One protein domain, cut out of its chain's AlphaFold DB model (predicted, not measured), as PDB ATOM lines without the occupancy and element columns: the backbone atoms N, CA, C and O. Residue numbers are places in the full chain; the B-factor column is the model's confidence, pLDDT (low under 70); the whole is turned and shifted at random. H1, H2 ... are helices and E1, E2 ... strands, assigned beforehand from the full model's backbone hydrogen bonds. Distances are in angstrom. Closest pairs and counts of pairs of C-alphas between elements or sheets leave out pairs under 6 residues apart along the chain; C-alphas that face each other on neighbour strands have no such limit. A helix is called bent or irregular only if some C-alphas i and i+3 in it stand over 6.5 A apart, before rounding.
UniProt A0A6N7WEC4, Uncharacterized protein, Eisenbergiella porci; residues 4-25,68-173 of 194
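Overview. This is residues 4 to 25 and 68 to 173 of the 194 residues of an uncharacterized protein of Eisenbergiella porci (UniProt A0A6N7WEC4). A small twisted sheet, E1, E2, E3 in that order and parallel, has the long helix H5 packed on it by residues 149 to 161; H5 reaches beyond the sheet to the kinked H4. H2 runs beside H5, H3 follows on past the sheet, and H1 sits at the end far from H4. The printed part has 128 residues, ordered H1 E1 H2 H3 E2 H4 H5 E3, mostly helix. It is loose, with a radius of gyration of the C-alphas of 17.3 A, and spans 52 by 31 by 20 A.

Along the chain. Find E1 at residues 17 to 22, E2 at 110 to 116, 19.9 A long, and E3 at 168 to 172, ending at C-alpha 172 (191.024, 216.584, 212.631). H5, residues 139 to 161, runs 31.8 A from C-alpha 139 (196.294, 197.022, 205.956). H2 is residues 70 to 87, 25.8 A; H3 is 90 to 106, 23.4 A; H4 is 120 to 137, 18.3 A; H1 is 4 to 11. H3 and H4 are irregular: C-alphas 99 and 102 are 7.3 A apart, 125 and 128 9.0 A.

Arrangement. Look at N 20 and O 112, 3.0 A, between E1 and E2, and N 170 and O 113, 2.9 A, between E2 and E3. H5 is the hub. It touches H4, closest C-alphas Phe 135 and Ile 142, 6.7 A, as a hairpin at a shallow tilt of 28 degrees. It touches H3, Ile 93 and Ile 160, 6.5 A, and only just H2, with 3 pairs of C-alphas within 8 A. H1 and H3 only graze the sheet. Every O i to N i+4 pair is within hydrogen-bond range in H1 and H2, against 8 of 13 in H3, 10 of 14 in H4 and 18 of 19 in H5.

Size, cuts and confidence. The C-alphas farthest apart, Gly 13 and Lys 71, are 52.5 A apart. Residues 26 to 67 are not printed, and C-alphas 25 and 68 stand 19.0 A apart across the cut. Of the links printed whole, none is long. No printed residue is under 70 in pLDDT.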
ATOM      1  N   PRO A   4     178.831 229.899 223.525       72.50
ATOM      2  CA  PRO A   4     179.540 230.810 224.425       72.50
ATOM      3  C   PRO A   4     180.799 231.437 223.814       72.50
ATOM      4  O   PRO A   4     181.106 232.590 224.091       72.50
ATOM      5  N   VAL A   5     181.525 230.695 222.969       78.44
ATOM      6  CA  VAL A   5     182.747 231.201 222.317       78.44
ATOM      7  C   VAL A   5     182.391 232.217 221.239       78.44
ATOM      8  O   VAL A   5     183.040 233.248 221.139       78.44
ATOM      9  N   TYR A   6     181.336 231.951 220.471       80.31
ATOM     10  CA  TYR A   6     180.863 232.852 219.422       80.31
ATOM     11  C   TYR A   6     180.382 234.198 219.985       80.31
ATOM     12  O   TYR A   6     180.743 235.249 219.461       80.31
ATOM     13  N   GLU A   7     179.616 234.174 221.079       83.69
ATOM     14  CA  GLU A   7     179.182 235.404 221.754       83.69
ATOM     15  C   GLU A   7     180.368 236.171 222.353       83.69
ATOM     16  O   GLU A   7     180.415 237.397 222.287       83.69
ATOM     17  N   TYR A   8     181.371 235.459 222.877       83.81
ATOM     18  CA  TYR A   8     182.590 236.072 223.400       83.81
ATOM     19  C   TYR A   8     183.451 236.715 222.299       83.81
ATOM     20  O   TYR A   8     183.936 237.829 222.475       83.81
ATOM     21  N   GLU A   9     183.601 236.062 221.142       83.56
ATOM     22  CA  GLU A   9     184.289 236.622 219.967       83.56
ATOM     23  C   GLU A   9     183.629 237.926 219.511       83.56
ATOM     24  O   GLU A   9     184.313 238.932 219.325       83.56
ATOM     25  N   LYS A  10     182.293 237.935 219.434       84.62
ATOM     26  CA  LYS A  10     181.526 239.140 219.106       84.62
ATOM     27  C   LYS A  10     181.676 240.235 220.152       84.62
ATOM     28  O   LYS A  10     181.842 241.396 219.789       84.62
ATOM     29  N   TYR A  11     181.645 239.879 221.435       87.56
ATOM     30  CA  TYR A  11     181.880 240.823 222.526       87.56
ATOM     31  C   TYR A  11     183.261 241.492 222.422       87.56
ATOM     32  O   TYR A  11     183.380 242.691 222.663       87.56
ATOM     33  N   LEU A  12     184.289 240.744 222.009       90.38
ATOM     34  CA  LEU A  12     185.639 241.266 221.768       90.38
ATOM     35  C   LEU A  12     185.782 242.056 220.452       90.38
ATOM     36  O   LEU A  12     186.856 242.591 220.185       90.38
ATOM     37  N   GLY A  13     184.724 242.151 219.641       87.88
ATOM     38  CA  GLY A  13     184.733 242.854 218.357       87.88
ATOM     39  C   GLY A  13     185.342 242.058 217.201       87.88
ATOM     40  O   GLY A  13     185.646 242.646 216.165       87.88
ATOM     41  N   PHE A  14     185.534 240.744 217.356       86.19
ATOM     42  CA  PHE A  14     185.938 239.866 216.261       86.19
ATOM     43  C   PHE A  14     184.735 239.425 215.425       86.19
ATOM     44  O   PHE A  14     183.604 239.342 215.915       86.19
ATOM     45  N   ASP A  15     185.000 239.064 214.169       82.56
ATOM     46  CA  ASP A  15     184.021 238.370 213.340       82.56
ATOM     47  C   ASP A  15     183.669 237.032 213.999       82.56
ATOM     48  O   ASP A  15     184.535 236.205 214.293       82.56
ATOM     49  N   GLY A  16     182.381 236.820 214.266       82.44
ATOM     50  CA  GLY A  16     181.931 235.607 214.934       82.44
ATOM     51  C   GLY A  16     182.182 234.372 214.068       82.44
ATOM     52  O   GLY A  16     181.797 234.344 212.896       82.44
ATOM     53  N   VAL A  17     182.767 233.319 214.651       88.50
ATOM     54  CA  VAL A  17     183.020 232.055 213.943       88.50
ATOM     55  C   VAL A  17     182.115 230.949 214.478       88.50
ATOM     56  O   VAL A  17     182.283 230.448 215.599       88.50
ATOM     57  N   LYS A  18     181.170 230.489 213.654       88.88
ATOM     58  CA  LYS A  18     180.397 229.281 213.959       88.88
ATOM     59  C   LYS A  18     181.235 228.051 213.639       88.88
ATOM     60  O   LYS A  18     181.771 227.885 212.549       88.88
ATOM     61  N   ARG A  19     181.332 227.159 214.623       89.94
ATOM     62  CA  ARG A  19     182.093 225.910 214.537       89.94
ATOM     63  C   ARG A  19     181.113 224.752 214.470       89.94
ATOM     64  O   ARG A  19     180.424 224.470 215.452       89.94
ATOM     65  N   MET A  20     181.055 224.098 213.319       91.00
ATOM     66  CA  MET A  20     180.178 222.955 213.075       91.00
ATOM     67  C   MET A  20     181.007 221.727 212.710       91.00
ATOM     68  O   MET A  20     182.190 221.835 212.387       91.00
ATOM     69  N   ALA A  21     180.415 220.549 212.843       91.69
ATOM     70  CA  ALA A  21     181.073 219.298 212.514       91.69
ATOM     71  C   ALA A  21     180.025 218.252 212.158       91.69
ATOM     72  O   ALA A  21     178.960 218.214 212.775       91.69
ATOM     73  N   PHE A  22     180.379 217.365 211.238       90.75
ATOM     74  CA  PHE A  22     179.698 216.095 211.062       90.75
ATOM     75  C   PHE A  22     180.644 214.985 211.518       90.75
ATOM     76  O   PHE A  22     181.799 214.921 211.097       90.75
ATOM     77  N   ARG A  23     180.158 214.131 212.419       89.19
ATOM     78  CA  ARG A  23     180.903 212.981 212.931       89.19
ATOM     79  C   ARG A  23     180.155 211.719 212.559       89.19
ATOM     80  O   ARG A  23     178.947 211.640 212.766       89.19
ATOM     81  N   ILE A  24     180.884 210.748 212.021       91.75
ATOM     82  CA  ILE A  24     180.342 209.416 211.766       91.75
ATOM     83  C   ILE A  24     179.930 208.827 213.129       91.75
ATOM     84  O   ILE A  24     180.723 208.903 214.075       91.75
ATOM     85  N   PRO A  25     178.700 208.298 213.275       91.25
ATOM     86  CA  PRO A  25     178.141 207.932 214.572       91.25
ATOM     87  C   PRO A  25     178.675 206.578 215.067       91.25
ATOM     88  O   PRO A  25     177.921 205.626 215.229       91.25
ATOM     89  N   GLU A  68     189.533 194.864 217.347       93.25
ATOM     90  CA  GLU A  68     190.781 194.104 217.510       93.25
ATOM     91  C   GLU A  68     191.061 193.238 216.276       93.25
ATOM     92  O   GLU A  68     192.214 193.064 215.888       93.25
ATOM     93  N   GLU A  69     190.003 192.752 215.618       94.00
ATOM     94  CA  GLU A  69     190.082 191.896 214.435       94.00
ATOM     95  C   GLU A  69     189.302 192.463 213.236       94.00
ATOM     96  O   GLU A  69     188.394 193.288 213.360       94.00
ATOM     97  N   GLU A  70     189.591 191.943 212.040       94.50
ATOM     98  CA  GLU A  70     188.892 192.304 210.797       94.50
ATOM     99  C   GLU A  70     187.364 192.129 210.900       94.50
ATOM    100  O   GLU A  70     186.600 192.963 210.410       94.50
ATOM    101  N   LYS A  71     186.901 191.077 211.586       96.56
ATOM    102  CA  LYS A  71     185.469 190.816 211.781       96.56
ATOM    103  C   LYS A  71     184.780 191.904 212.613       96.56
ATOM    104  O   LYS A  71     183.624 192.242 212.328       96.56
ATOM    105  N   ASP A  72     185.470 192.445 213.615       96.25
ATOM    106  CA  ASP A  72     184.928 193.485 214.493       96.25
ATOM    107  C   ASP A  72     184.646 194.754 213.691       96.25
ATOM    108  O   ASP A  72     183.564 195.334 213.801       96.25
ATOM    109  N   TRP A  73     185.577 195.129 212.805       96.94
ATOM    110  CA  TRP A  73     185.406 196.274 211.914       96.94
ATOM    111  C   TRP A  73     184.161 196.140 211.042       96.94
ATOM    112  O   TRP A  73     183.355 197.066 210.995       96.94
ATOM    113  N   TYR A  74     183.968 195.005 210.366       97.06
ATOM    114  CA  TYR A  74     182.814 194.840 209.479       97.06
ATOM    115  C   TYR A  74     181.488 194.810 210.242       97.06
ATOM    116  O   TYR A  74     180.521 195.430 209.805       97.06
ATOM    117  N   THR A  75     181.465 194.186 211.422       96.31
ATOM    118  CA  THR A  75     180.285 194.195 212.301       96.31
ATOM    119  C   THR A  75     179.940 195.623 212.740       96.31
ATOM    120  O   THR A  75     178.784 196.045 212.665       96.31
ATOM    121  N   LEU A  76     180.947 196.397 213.155       96.38
ATOM    122  CA  LEU A  76     180.775 197.801 213.525       96.38
ATOM    123  C   LEU A  76     180.329 198.650 212.329       96.38
ATOM    124  O   LEU A  76     179.426 199.473 212.461       96.38
ATOM    125  N   LYS A  77     180.936 198.447 211.160       96.88
ATOM    126  CA  LYS A  77     180.627 199.176 209.927       96.88
ATOM    127  C   LYS A  77     179.155 199.038 209.546       96.88
ATOM    128  O   LYS A  77     178.527 200.042 209.212       96.88
ATOM    129  N   ASP A  78     178.598 197.832 209.624       96.44
ATOM    130  CA  ASP A  78     177.186 197.594 209.308       96.44
ATOM    131  C   ASP A  78     176.259 198.269 210.324       96.44
ATOM    132  O   ASP A  78     175.347 198.997 209.933       96.44
ATOM    133  N   LYS A  79     176.574 198.179 211.619       94.81
ATOM    134  CA  LYS A  79     175.825 198.897 212.660       94.81
ATOM    135  C   LYS A  79     175.853 200.420 212.469       94.81
ATOM    136  O   LYS A  79     174.842 201.103 212.627       94.81
ATOM    137  N   VAL A  80     177.006 200.975 212.099       95.00
ATOM    138  CA  VAL A  80     177.146 202.413 211.825       95.00
ATOM    139  C   VAL A  80     176.329 202.825 210.600       95.00
ATOM    140  O   VAL A  80     175.763 203.919 210.601       95.00
ATOM    141  N   ARG A  81     176.219 201.974 209.572       95.56
ATOM    142  CA  ARG A  81     175.346 202.235 208.414       95.56
ATOM    143  C   ARG A  81     173.881 202.327 208.820       95.56
ATOM    144  O   ARG A  81     173.236 203.305 208.458       95.56
ATOM    145  N   GLU A  82     173.398 201.395 209.636       93.50
ATOM    146  CA  GLU A  82     172.033 201.455 210.174       93.50
ATOM    147  C   GLU A  82     171.801 202.767 210.944       93.50
ATOM    148  O   GLU A  82     170.820 203.473 210.718       93.50
ATOM    149  N   HIS A  83     172.751 203.172 211.792       92.06
ATOM    150  CA  HIS A  83     172.661 204.444 212.517       92.06
ATOM    151  C   HIS A  83     172.690 205.672 211.591       92.06
ATOM    152  O   HIS A  83     171.989 206.653 211.849       92.06
ATOM    153  N   LEU A  84     173.479 205.647 210.515       91.94
ATOM    154  CA  LEU A  84     173.494 206.718 209.516       91.94
ATOM    155  C   LEU A  84     172.137 206.847 208.813       91.94
ATOM    156  O   LEU A  84     171.698 207.966 208.550       91.94
ATOM    157  N   GLU A  85     171.469 205.734 208.527       91.56
ATOM    158  CA  GLU A  85     170.139 205.719 207.907       91.56
ATOM    159  C   GLU A  85     169.046 206.185 208.873       91.56
ATOM    160  O   GLU A  85     168.156 206.933 208.474       91.56
ATOM    161  N   LEU A  86     169.140 205.815 210.151       89.50
ATOM    162  CA  LEU A  86     168.160 206.194 211.172       89.50
ATOM    163  C   LEU A  86     168.281 207.661 211.601       89.50
ATOM    164  O   LEU A  86     167.275 208.360 211.745       89.50
ATOM    165  N   TYR A  87     169.506 208.141 211.824       89.50
ATOM    166  CA  TYR A  87     169.738 209.434 212.473       89.50
ATOM    167  C   TYR A  87     170.260 210.511 211.525       89.50
ATOM    168  O   TYR A  87     169.947 211.687 211.717       89.50
ATOM    169  N   CYS A  88     171.008 210.148 210.480       90.94
ATOM    170  CA  CYS A  88     171.592 211.090 209.518       90.94
ATOM    171  C   CYS A  88     170.777 211.171 208.216       90.94
ATOM    172  O   CYS A  88     171.337 211.191 207.112       90.94
ATOM    173  N   THR A  89     169.449 211.228 208.365       92.00
ATOM    174  CA  THR A  89     168.497 211.477 207.278       92.00
ATOM    175  C   THR A  89     168.588 212.916 206.780       92.00
ATOM    176  O   THR A  89     168.984 213.828 207.511       92.00
ATOM    177  N   ASP A  90     168.165 213.138 205.540       92.19
ATOM    178  CA  ASP A  90     168.156 214.459 204.902       92.19
ATOM    179  C   ASP A  90     167.275 215.447 205.683       92.19
ATOM    180  O   ASP A  90     167.626 216.615 205.841       92.19
ATOM    181  N   GLU A  91     166.174 214.961 206.263       92.12
ATOM    182  CA  GLU A  91     165.306 215.746 207.141       92.12
ATOM    183  C   GLU A  91     166.040 216.199 208.412       92.12
ATOM    184  O   GLU A  91     165.980 217.374 208.781       92.12
ATOM    185  N   ASN A  92     166.765 215.296 209.078       92.25
ATOM    186  CA  ASN A  92     167.513 215.633 210.290       92.25
ATOM    187  C   ASN A  92     168.685 216.571 209.988       92.25
ATOM    188  O   ASN A  92     168.906 217.530 210.729       92.25
ATOM    189  N   ILE A  93     169.388 216.354 208.874       92.12
ATOM    190  CA  ILE A  93     170.409 217.275 208.358       92.12
ATOM    191  C   ILE A  93     169.790 218.667 208.145       92.12
ATOM    192  O   ILE A  93     170.305 219.660 208.667       92.12
ATOM    193  N   GLY A  94     168.633 218.737 207.481       91.69
ATOM    194  CA  GLY A  94     167.865 219.966 207.289       91.69
ATOM    195  C   GLY A  94     167.507 220.670 208.597       91.69
ATOM    196  O   GLY A  94     167.727 221.872 208.734       91.69
ATOM    197  N   LYS A  95     167.024 219.932 209.602       91.25
ATOM    198  CA  LYS A  95     166.692 220.483 210.929       91.25
ATOM    199  C   LYS A  95     167.917 221.032 211.661       91.25
ATOM    200  O   LYS A  95     167.846 222.101 212.271       91.25
ATOM    201  N   VAL A  96     169.040 220.314 211.621       90.94
ATOM    202  CA  VAL A  96     170.257 220.680 212.362       90.94
ATOM    203  C   VAL A  96     170.947 221.892 211.740       90.94
ATOM    204  O   VAL A  96     171.311 222.818 212.469       90.94
ATOM    205  N   TYR A  97     171.115 221.905 210.416       92.56
ATOM    206  CA  TYR A  97     171.904 222.925 209.720       92.56
ATOM    207  C   TYR A  97     171.054 224.042 209.106       92.56
ATOM    208  O   TYR A  97     171.486 225.194 209.068       92.56
ATOM    209  N   GLY A  98     169.815 223.750 208.703       92.00
ATOM    210  CA  GLY A  98     168.924 224.701 208.026       92.00
ATOM    211  C   GLY A  98     168.580 225.935 208.856       92.00
ATOM    212  O   GLY A  98     168.427 227.022 208.302       92.00
ATOM    213  N   LYS A  99     168.571 225.824 210.191       91.81
ATOM    214  CA  LYS A  99     168.397 226.982 211.089       91.81
ATOM    215  C   LYS A  99     169.481 228.058 210.936       91.81
ATOM    216  O   LYS A  99     169.248 229.202 211.314       91.81
ATOM    217  N   TYR A 100     170.644 227.714 210.383       91.06
ATOM    218  CA  TYR A 100     171.748 228.649 210.162       91.06
ATOM    219  C   TYR A 100     171.808 229.192 208.734       91.06
ATOM    220  O   TYR A 100     172.478 230.196 208.513       91.06
ATOM    221  N   ALA A 101     171.088 228.587 207.784       92.62
ATOM    222  CA  ALA A 101     171.213 228.884 206.357       92.62
ATOM    223  C   ALA A 101     170.959 230.364 206.024       92.62
ATOM    224  O   ALA A 101     171.720 230.980 205.285       92.62
ATOM    225  N   GLN A 102     169.918 230.971 206.607       93.31
ATOM    226  CA  GLN A 102     169.593 232.378 206.334       93.31
ATOM    227  C   GLN A 102     170.625 233.350 206.910       93.31
ATOM    228  O   GLN A 102     170.942 234.348 206.272       93.31
ATOM    229  N   ALA A 103     171.146 233.070 208.108       90.25
ATOM    230  CA  ALA A 103     172.174 233.897 208.735       90.25
ATOM    231  C   ALA A 103     173.527 233.754 208.019       90.25
ATOM    232  O   ALA A 103     174.196 234.750 207.763       90.25
ATOM    233  N   HIS A 104     173.877 232.532 207.608       91.75
ATOM    234  CA  HIS A 104     175.059 232.265 206.789       91.75
ATOM    235  C   HIS A 104     174.983 232.993 205.441       91.75
ATOM    236  O   HIS A 104     175.905 233.717 205.088       91.75
ATOM    237  N   LYS A 105     173.837 232.932 204.747       91.75
ATOM    238  CA  LYS A 105     173.629 233.622 203.461       91.75
ATOM    239  C   LYS A 105     173.767 235.148 203.543       91.75
ATOM    240  O   LYS A 105     174.138 235.778 202.555       91.75
ATOM    241  N   ARG A 106     173.449 235.753 204.691       92.00
ATOM    242  CA  ARG A 106     173.649 237.194 204.927       92.00
ATOM    243  C   ARG A 106     175.097 237.565 205.255       92.00
ATOM    244  O   ARG A 106     175.414 238.749 205.235       92.00
ATOM    245  N   GLY A 107     175.952 236.583 205.540       89.75
ATOM    246  CA  GLY A 107     177.319 236.811 205.999       89.75
ATOM    247  C   GLY A 107     177.409 237.183 207.481       89.75
ATOM    248  O   GLY A 107     178.356 237.849 207.877       89.75
ATOM    249  N   ASP A 108     176.443 236.769 208.313       89.75
ATOM    250  CA  ASP A 108     176.407 237.134 209.741       89.75
ATOM    251  C   ASP A 108     177.564 236.512 210.561       89.75
ATOM    252  O   ASP A 108     177.794 236.909 211.710       89.75
ATOM    253  N   PHE A 109     178.233 235.489 210.016       89.69
ATOM    254  CA  PHE A 109     179.351 234.768 210.627       89.69
ATOM    255  C   PHE A 109     180.164 233.994 209.580       89.69
ATOM    256  O   PHE A 109     179.632 233.629 208.531       89.69
ATOM    257  N   SER A 110     181.411 233.646 209.917       90.44
ATOM    258  CA  SER A 110     182.189 232.640 209.178       90.44
ATOM    259  C   SER A 110     181.963 231.242 209.757       90.44
ATOM    260  O   SER A 110     181.876 231.048 210.974       90.44
ATOM    261  N   LEU A 111     181.843 230.250 208.885       91.19
ATOM    262  CA  LEU A 111     181.637 228.850 209.190       91.19
ATOM    263  C   LEU A 111     182.942 228.058 209.052       91.19
ATOM    264  O   LEU A 111     183.455 227.811 207.958       91.19
ATOM    265  N   ARG A 112     183.427 227.556 210.192       92.75
ATOM    266  CA  ARG A 112     184.479 226.539 210.245       92.75
ATOM    267  C   ARG A 112     183.856 225.168 210.439       92.75
ATOM    268  O   ARG A 112     183.284 224.888 211.499       92.75
ATOM    269  N   PHE A 113     184.020 224.297 209.453       92.69
ATOM    270  CA  PHE A 113     183.455 222.958 209.473       92.69
ATOM    271  C   PHE A 113     184.537 221.905 209.688       92.69
ATOM    272  O   PHE A 113     185.577 221.918 209.033       92.69
ATOM    273  N   ARG A 114     184.308 221.011 210.651       91.44
ATOM    274  CA  ARG A 114     185.252 219.953 211.014       91.44
ATOM    275  C   ARG A 114     184.799 218.609 210.472       91.44
ATOM    276  O   ARG A 114     183.645 218.224 210.664       91.44
ATOM    277  N   ALA A 115     185.736 217.899 209.866       89.06
ATOM    278  CA  ALA A 115     185.610 216.503 209.488       89.06
ATOM    279  C   ALA A 115     186.652 215.681 210.255       89.06
ATOM    280  O   ALA A 115     187.758 216.153 210.524       89.06
ATOM    281  N   GLN A 116     186.292 214.455 210.622       85.88
ATOM    282  CA  GLN A 116     187.229 213.531 211.259       85.88
ATOM    283  C   GLN A 116     188.343 213.165 210.269       85.88
ATOM    284  O   GLN A 116     188.068 212.944 209.089       85.88
ATOM    285  N   GLY A 117     189.587 213.121 210.743       88.81
ATOM    286  CA  GLY A 117     190.736 212.711 209.943       88.81
ATOM    287  C   GLY A 117     190.808 211.204 209.693       88.81
ATOM    288  O   GLY A 117     190.203 210.396 210.406       88.81
ATOM    289  N   PHE A 118     191.591 210.829 208.687       90.81
ATOM    290  CA  PHE A 118     191.817 209.452 208.242       90.81
ATOM    291  C   PHE A 118     192.818 208.703 209.120       90.81
ATOM    292  O   PHE A 118     192.848 207.475 209.122       90.81
ATOM    293  N   PHE A 119     193.634 209.418 209.890       89.44
ATOM    294  CA  PHE A 119     194.435 208.806 210.940       89.44
ATOM    295  C   PHE A 119     193.675 208.779 212.274       89.44
ATOM    296  O   PHE A 119     193.761 207.804 213.018       89.44
ATOM    297  N   TRP A 120     192.878 209.813 212.556       88.88
ATOM    298  CA  TRP A 120     192.090 209.907 213.788       88.88
ATOM    299  C   TRP A 120     190.983 208.845 213.890       88.88
ATOM    300  O   TRP A 120     190.698 208.337 214.978       88.88
ATOM    301  N   LEU A 121     190.325 208.507 212.779       91.19
ATOM    302  CA  LEU A 121     189.243 207.521 212.786       91.19
ATOM    303  C   LEU A 121     189.726 206.126 213.208       91.19
ATOM    304  O   LEU A 121     189.185 205.626 214.195       91.19
ATOM    305  N   PRO A 122     190.751 205.515 212.578       93.19
ATOM    306  CA  PRO A 122     191.280 204.241 213.052       93.19
ATOM    307  C   PRO A 122     191.764 204.323 214.504       93.19
ATOM    308  O   PRO A 122     191.447 203.439 215.293       93.19
ATOM    309  N   ARG A 123     192.409 205.423 214.917       90.75
ATOM    310  CA  ARG A 123     192.809 205.627 216.322       90.75
ATOM    311  C   ARG A 123     191.641 205.513 217.292       90.75
ATOM    312  O   ARG A 123     191.776 204.941 218.366       90.75
ATOM    313  N   THR A 124     190.491 206.073 216.921       91.00
ATOM    314  CA  THR A 124     189.285 206.052 217.761       91.00
ATOM    315  C   THR A 124     188.765 204.624 217.966       91.00
ATOM    316  O   THR A 124     188.155 204.346 218.995       91.00
ATOM    317  N   LEU A 125     189.010 203.721 217.009       94.81
ATOM    318  CA  LEU A 125     188.451 202.367 216.984       94.81
ATOM    319  C   LEU A 125     189.432 201.270 217.411       94.81
ATOM    320  O   LEU A 125     188.991 200.258 217.942       94.81
ATOM    321  N   LEU A 126     190.733 201.456 217.182       94.19
ATOM    322  CA  LEU A 126     191.782 200.490 217.534       94.19
ATOM    323  C   LEU A 126     192.669 200.959 218.701       94.19
ATOM    324  O   LEU A 126     193.484 200.197 219.211       94.19
ATOM    325  N   GLY A 127     192.570 202.231 219.095       92.06
ATOM    326  CA  GLY A 127     193.581 202.885 219.926       92.06
ATOM    327  C   GLY A 127     194.841 203.242 219.131       92.06
ATOM    328  O   GLY A 127     195.013 202.845 217.978       92.06
ATOM    329  N   ILE A 128     195.743 204.018 219.745       90.38
ATOM    330  CA  ILE A 128     196.979 204.456 219.074       90.38
ATOM    331  C   ILE A 128     197.926 203.285 218.792       90.38
ATOM    332  O   ILE A 128     198.453 203.180 217.691       90.38
ATOM    333  N   GLU A 129     198.112 202.386 219.757       90.69
ATOM    334  CA  GLU A 129     198.994 201.226 219.609       90.69
ATOM    335  C   GLU A 129     198.409 200.203 218.626       90.69
ATOM    336  O   GLU A 129     199.086 199.808 217.677       90.69
ATOM    337  N   GLY A 130     197.127 199.851 218.782       91.81
ATOM    338  CA  GLY A 130     196.444 198.917 217.885       91.81
ATOM    339  C   GLY A 130     196.433 199.398 216.434       91.81
ATOM    340  O   GLY A 130     196.705 198.621 215.522       91.81
ATOM    341  N   GLN A 131     196.222 200.699 216.202       92.94
ATOM    342  CA  GLN A 131     196.326 201.279 214.863       92.94
ATOM    343  C   GLN A 131     197.732 201.126 214.260       92.94
ATOM    344  O   GLN A 131     197.843 200.836 213.068       92.94
ATOM    345  N   MET A 132     198.794 201.332 215.047       92.25
ATOM    346  CA  MET A 132     200.175 201.226 214.554       92.25
ATOM    347  C   MET A 132     200.496 199.819 214.058       92.25
ATOM    348  O   MET A 132     201.068 199.678 212.979       92.25
ATOM    349  N   TYR A 133     200.076 198.788 214.793       93.50
ATOM    350  CA  TYR A 133     200.221 197.402 214.346       93.50
ATOM    351  C   TYR A 133     199.311 197.085 213.156       93.50
ATOM    352  O   TYR A 133     199.758 196.491 212.175       93.50
ATOM    353  N   ALA A 134     198.067 197.568 213.164       94.31
ATOM    354  CA  ALA A 134     197.104 197.319 212.094       94.31
ATOM    355  C   ALA A 134     197.544 197.844 210.716       94.31
ATOM    356  O   ALA A 134     197.111 197.300 209.701       94.31
ATOM    357  N   PHE A 135     198.427 198.849 210.639       92.38
ATOM    358  CA  PHE A 135     199.034 199.252 209.363       92.38
ATOM    359  C   PHE A 135     199.836 198.126 208.694       92.38
ATOM    360  O   PHE A 135     199.893 198.075 207.464       92.38
ATOM    361  N   TYR A 136     200.432 197.232 209.483       94.38
ATOM    362  CA  TYR A 136     201.212 196.092 209.004       94.38
ATOM    363  C   TYR A 136     200.375 194.814 208.962       94.38
ATOM    364  O   TYR A 136     200.384 194.108 207.952       94.38
ATOM    365  N   ASP A 137     199.610 194.557 210.022       95.12
ATOM    366  CA  ASP A 137     198.905 193.288 210.218       95.12
ATOM    367  C   ASP A 137     197.541 193.257 209.515       95.12
ATOM    368  O   ASP A 137     197.105 192.215 209.025       95.12
ATOM    369  N   MET A 138     196.868 194.409 209.412       95.06
ATOM    370  CA  MET A 138     195.516 194.546 208.851       95.06
ATOM    371  C   MET A 138     195.387 195.717 207.849       95.06
ATOM    372  O   MET A 138     194.427 196.494 207.916       95.06
ATOM    373  N   PRO A 139     196.284 195.859 206.850       95.75
ATOM    374  CA  PRO A 139     196.294 197.022 205.956       95.75
ATOM    375  C   PRO A 139     194.989 197.177 205.163       95.75
ATOM    376  O   PRO A 139     194.542 198.291 204.883       95.75
ATOM    377  N   LYS A 140     194.332 196.060 204.819       96.75
ATOM    378  CA  LYS A 140     193.037 196.066 204.124       96.75
ATOM    379  C   LYS A 140     191.930 196.689 204.975       96.75
ATOM    380  O   LYS A 140     191.130 197.447 204.433       96.75
ATOM    381  N   VAL A 141     191.922 196.416 206.281       96.62
ATOM    382  CA  VAL A 141     190.949 196.977 207.231       96.62
ATOM    383  C   VAL A 141     191.139 198.484 207.339       96.62
ATOM    384  O   VAL A 141     190.179 199.227 207.166       96.62
ATOM    385  N   ILE A 142     192.379 198.955 207.504       96.12
ATOM    386  CA  ILE A 142     192.685 200.394 207.552       96.12
ATOM    387  C   ILE A 142     192.264 201.103 206.254       96.12
ATOM    388  O   ILE A 142     191.653 202.174 206.285       96.12
ATOM    389  N   HIS A 143     192.541 200.502 205.094       96.12
ATOM    390  CA  HIS A 143     192.083 201.049 203.816       96.12
ATOM    391  C   HIS A 143     190.557 201.082 203.699       96.12
ATOM    392  O   HIS A 143     190.017 202.048 203.157       96.12
ATOM    393  N   ASP A 144     189.860 200.055 204.185       97.50
ATOM    394  CA  ASP A 144     188.401 199.999 204.153       97.50
ATOM    395  C   ASP A 144     187.756 201.002 205.122       97.50
ATOM    396  O   ASP A 144     186.800 201.674 204.737       97.50
ATOM    397  N   MET A 145     188.327 201.199 206.316       96.56
ATOM    398  CA  MET A 145     187.948 202.259 207.261       96.56
ATOM    399  C   MET A 145     187.994 203.640 206.615       96.56
ATOM    400  O   MET A 145     187.018 204.392 206.648       96.56
ATOM    401  N   ASN A 146     189.108 203.954 205.957       95.50
ATOM    402  CA  ASN A 146     189.278 205.240 205.293       95.50
ATOM    403  C   ASN A 146     188.359 205.393 204.083       95.50
ATOM    404  O   ASN A 146     187.778 206.459 203.881       95.50
ATOM    405  N   ARG A 147     188.168 204.326 203.299       97.12
ATOM    406  CA  ARG A 147     187.231 204.338 202.170       97.12
ATOM    407  C   ARG A 147     185.801 204.588 202.639       97.12
ATOM    408  O   ARG A 147     185.129 205.446 202.074       97.12
ATOM    409  N   PHE A 148     185.374 203.905 203.698       96.94
ATOM    410  CA  PHE A 148     184.067 204.109 204.310       96.94
ATOM    411  C   PHE A 148     183.882 205.555 204.780       96.94
ATOM    412  O   PHE A 148     182.862 206.173 204.483       96.94
ATOM    413  N   ALA A 149     184.889 206.134 205.439       95.44
ATOM    414  CA  ALA A 149     184.841 207.527 205.869       95.44
ATOM    415  C   ALA A 149     184.658 208.495 204.691       95.44
ATOM    416  O   ALA A 149     183.792 209.367 204.738       95.44
ATOM    417  N   VAL A 150     185.421 208.308 203.604       95.56
ATOM    418  CA  VAL A 150     185.285 209.110 202.376       95.56
ATOM    419  C   VAL A 150     183.891 208.969 201.768       95.56
ATOM    420  O   VAL A 150     183.311 209.974 201.363       95.56
ATOM    421  N   GLU A 151     183.344 207.756 201.695       96.38
ATOM    422  CA  GLU A 151     182.006 207.502 201.148       96.38
ATOM    423  C   GLU A 151     180.929 208.246 201.944       96.38
ATOM    424  O   GLU A 151     180.141 208.998 201.364       96.38
ATOM    425  N   VAL A 152     180.954 208.113 203.273       95.56
ATOM    426  CA  VAL A 152     180.004 208.793 204.162       95.56
ATOM    427  C   VAL A 152     180.166 210.307 204.066       95.56
ATOM    428  O   VAL A 152     179.176 211.026 203.942       95.56
ATOM    429  N   PHE A 153     181.396 210.820 204.074       94.31
ATOM    430  CA  PHE A 153     181.647 212.250 203.922       94.31
ATOM    431  C   PHE A 153     181.173 212.782 202.578       94.31
ATOM    432  O   PHE A 153     180.533 213.827 202.547       94.31
ATOM    433  N   ARG A 154     181.422 212.076 201.474       94.75
ATOM    434  CA  ARG A 154     180.976 212.513 200.148       94.75
ATOM    435  C   ARG A 154     179.455 212.631 200.083       94.75
ATOM    436  O   ARG A 154     178.951 213.594 199.517       94.75
ATOM    437  N   GLU A 155     178.734 211.677 200.668       94.50
ATOM    438  CA  GLU A 155     177.272 211.711 200.700       94.50
ATOM    439  C   GLU A 155     176.746 212.784 201.667       94.50
ATOM    440  O   GLU A 155     175.974 213.661 201.277       94.50
ATOM    441  N   LYS A 156     177.153 212.724 202.939       93.31
ATOM    442  CA  LYS A 156     176.562 213.543 204.001       93.31
ATOM    443  C   LYS A 156     177.051 214.984 203.952       93.31
ATOM    444  O   LYS A 156     176.234 215.886 204.105       93.31
ATOM    445  N   HIS A 157     178.335 215.234 203.683       92.81
ATOM    446  CA  HIS A 157     178.808 216.609 203.516       92.81
ATOM    447  C   HIS A 157     178.219 217.270 202.275       92.81
ATOM    448  O   HIS A 157     177.903 218.446 202.362       92.81
ATOM    449  N   GLY A 158     177.996 216.543 201.171       93.00
ATOM    450  CA  GLY A 158     177.303 217.103 200.003       93.00
ATOM    451  C   GLY A 158     175.948 217.701 200.393       93.00
ATOM    452  O   GLY A 158     175.717 218.892 200.213       93.00
ATOM    453  N   LYS A 159     175.122 216.906 201.083       93.88
ATOM    454  CA  LYS A 159     173.804 217.331 201.585       93.88
ATOM    455  C   LYS A 159     173.873 218.488 202.587       93.88
ATOM    456  O   LYS A 159     173.009 219.357 202.592       93.88
ATOM    457  N   ILE A 160     174.881 218.501 203.461       94.56
ATOM    458  CA  ILE A 160     175.078 219.592 204.429       94.56
ATOM    459  C   ILE A 160     175.507 220.878 203.711       94.56
ATOM    460  O   ILE A 160     175.014 221.957 204.038       94.56
ATOM    461  N   PHE A 161     176.403 220.772 202.729       94.56
ATOM    462  CA  PHE A 161     176.979 221.913 202.019       94.56
ATOM    463  C   PHE A 161     176.034 222.527 200.987       94.56
ATOM    464  O   PHE A 161     176.195 223.699 200.654       94.56
ATOM    465  N   ASP A 162     174.993 221.803 200.576       94.62
ATOM    466  CA  ASP A 162     173.850 222.386 199.865       94.62
ATOM    467  C   ASP A 162     173.050 223.371 200.745       94.62
ATOM    468  O   ASP A 162     172.353 224.247 200.230       94.62
ATOM    469  N   ILE A 163     173.153 223.257 202.076       93.94
ATOM    470  CA  ILE A 163     172.445 224.106 203.048       93.94
ATOM    471  C   ILE A 163     173.351 225.221 203.582       93.94
ATOM    472  O   ILE A 163     172.927 226.374 203.671       93.94
ATOM    473  N   ILE A 164     174.576 224.872 203.981       93.50
ATOM    474  CA  ILE A 164     175.567 225.790 204.553       93.50
ATOM    475  C   ILE A 164     176.958 225.495 203.991       93.50
ATOM    476  O   ILE A 164     177.515 224.421 204.203       93.50
ATOM    477  N   GLN A 165     177.555 226.462 203.304       93.75
ATOM    478  CA  GLN A 165     178.879 226.279 202.707       93.75
ATOM    479  C   GLN A 165     179.973 226.761 203.660       93.75
ATOM    480  O   GLN A 165     179.975 227.933 204.021       93.75
ATOM    481  N   PRO A 166     180.899 225.897 204.098       93.69
ATOM    482  CA  PRO A 166     181.974 226.333 204.974       93.69
ATOM    483  C   PRO A 166     183.028 227.139 204.219       93.69
ATOM    484  O   PRO A 166     183.484 226.723 203.157       93.69
ATOM    485  N   GLU A 167     183.491 228.242 204.809       93.88
ATOM    486  CA  GLU A 167     184.656 228.972 204.295       93.88
ATOM    487  C   GLU A 167     185.964 228.258 204.654       93.88
ATOM    488  O   GLU A 167     186.952 228.356 203.929       93.88
ATOM    489  N   VAL A 168     185.976 227.519 205.771       92.56
ATOM    490  CA  VAL A 168     187.142 226.756 206.226       92.56
ATOM    491  C   VAL A 168     186.742 225.325 206.559       92.56
ATOM    492  O   VAL A 168     185.932 225.084 207.457       92.56
ATOM    493  N   MET A 169     187.386 224.373 205.884       91.75
ATOM    494  CA  MET A 169     187.348 222.954 206.228       91.75
ATOM    495  C   MET A 169     188.561 222.584 207.078       91.75
ATOM    496  O   MET A 169     189.700 222.851 206.701       91.75
ATOM    497  N   LEU A 170     188.312 221.946 208.220       90.19
ATOM    498  CA  LEU A 170     189.343 221.421 209.108       90.19
ATOM    499  C   LEU A 170     189.226 219.898 209.172       90.19
ATOM    500  O   LEU A 170     188.206 219.379 209.622       90.19
ATOM    501  N   PHE A 171     190.286 219.199 208.779       88.62
ATOM    502  CA  PHE A 171     190.429 217.773 209.053       88.62
ATOM    503  C   PHE A 171     191.138 217.589 210.391       88.62
ATOM    504  O   PHE A 171     192.234 218.110 210.603       88.62
ATOM    505  N   GLU A 172     190.476 216.897 211.314       85.88
ATOM    506  CA  GLU A 172     191.024 216.584 212.631       85.88
ATOM    507  C   GLU A 172     192.009 215.416 212.497       85.88
ATOM    508  O   GLU A 172     191.610 214.258 212.581       85.88
ATOM    509  N   GLU A 173     193.284 215.724 212.259       82.19
ATOM    510  CA  GLU A 173     194.379 214.750 212.241       82.19
ATOM    511  C   GLU A 173     195.284 214.955 213.459       82.19
ATOM    512  O   GLU A 173     195.706 216.074 213.754       82.19
TER     513      GLU A 173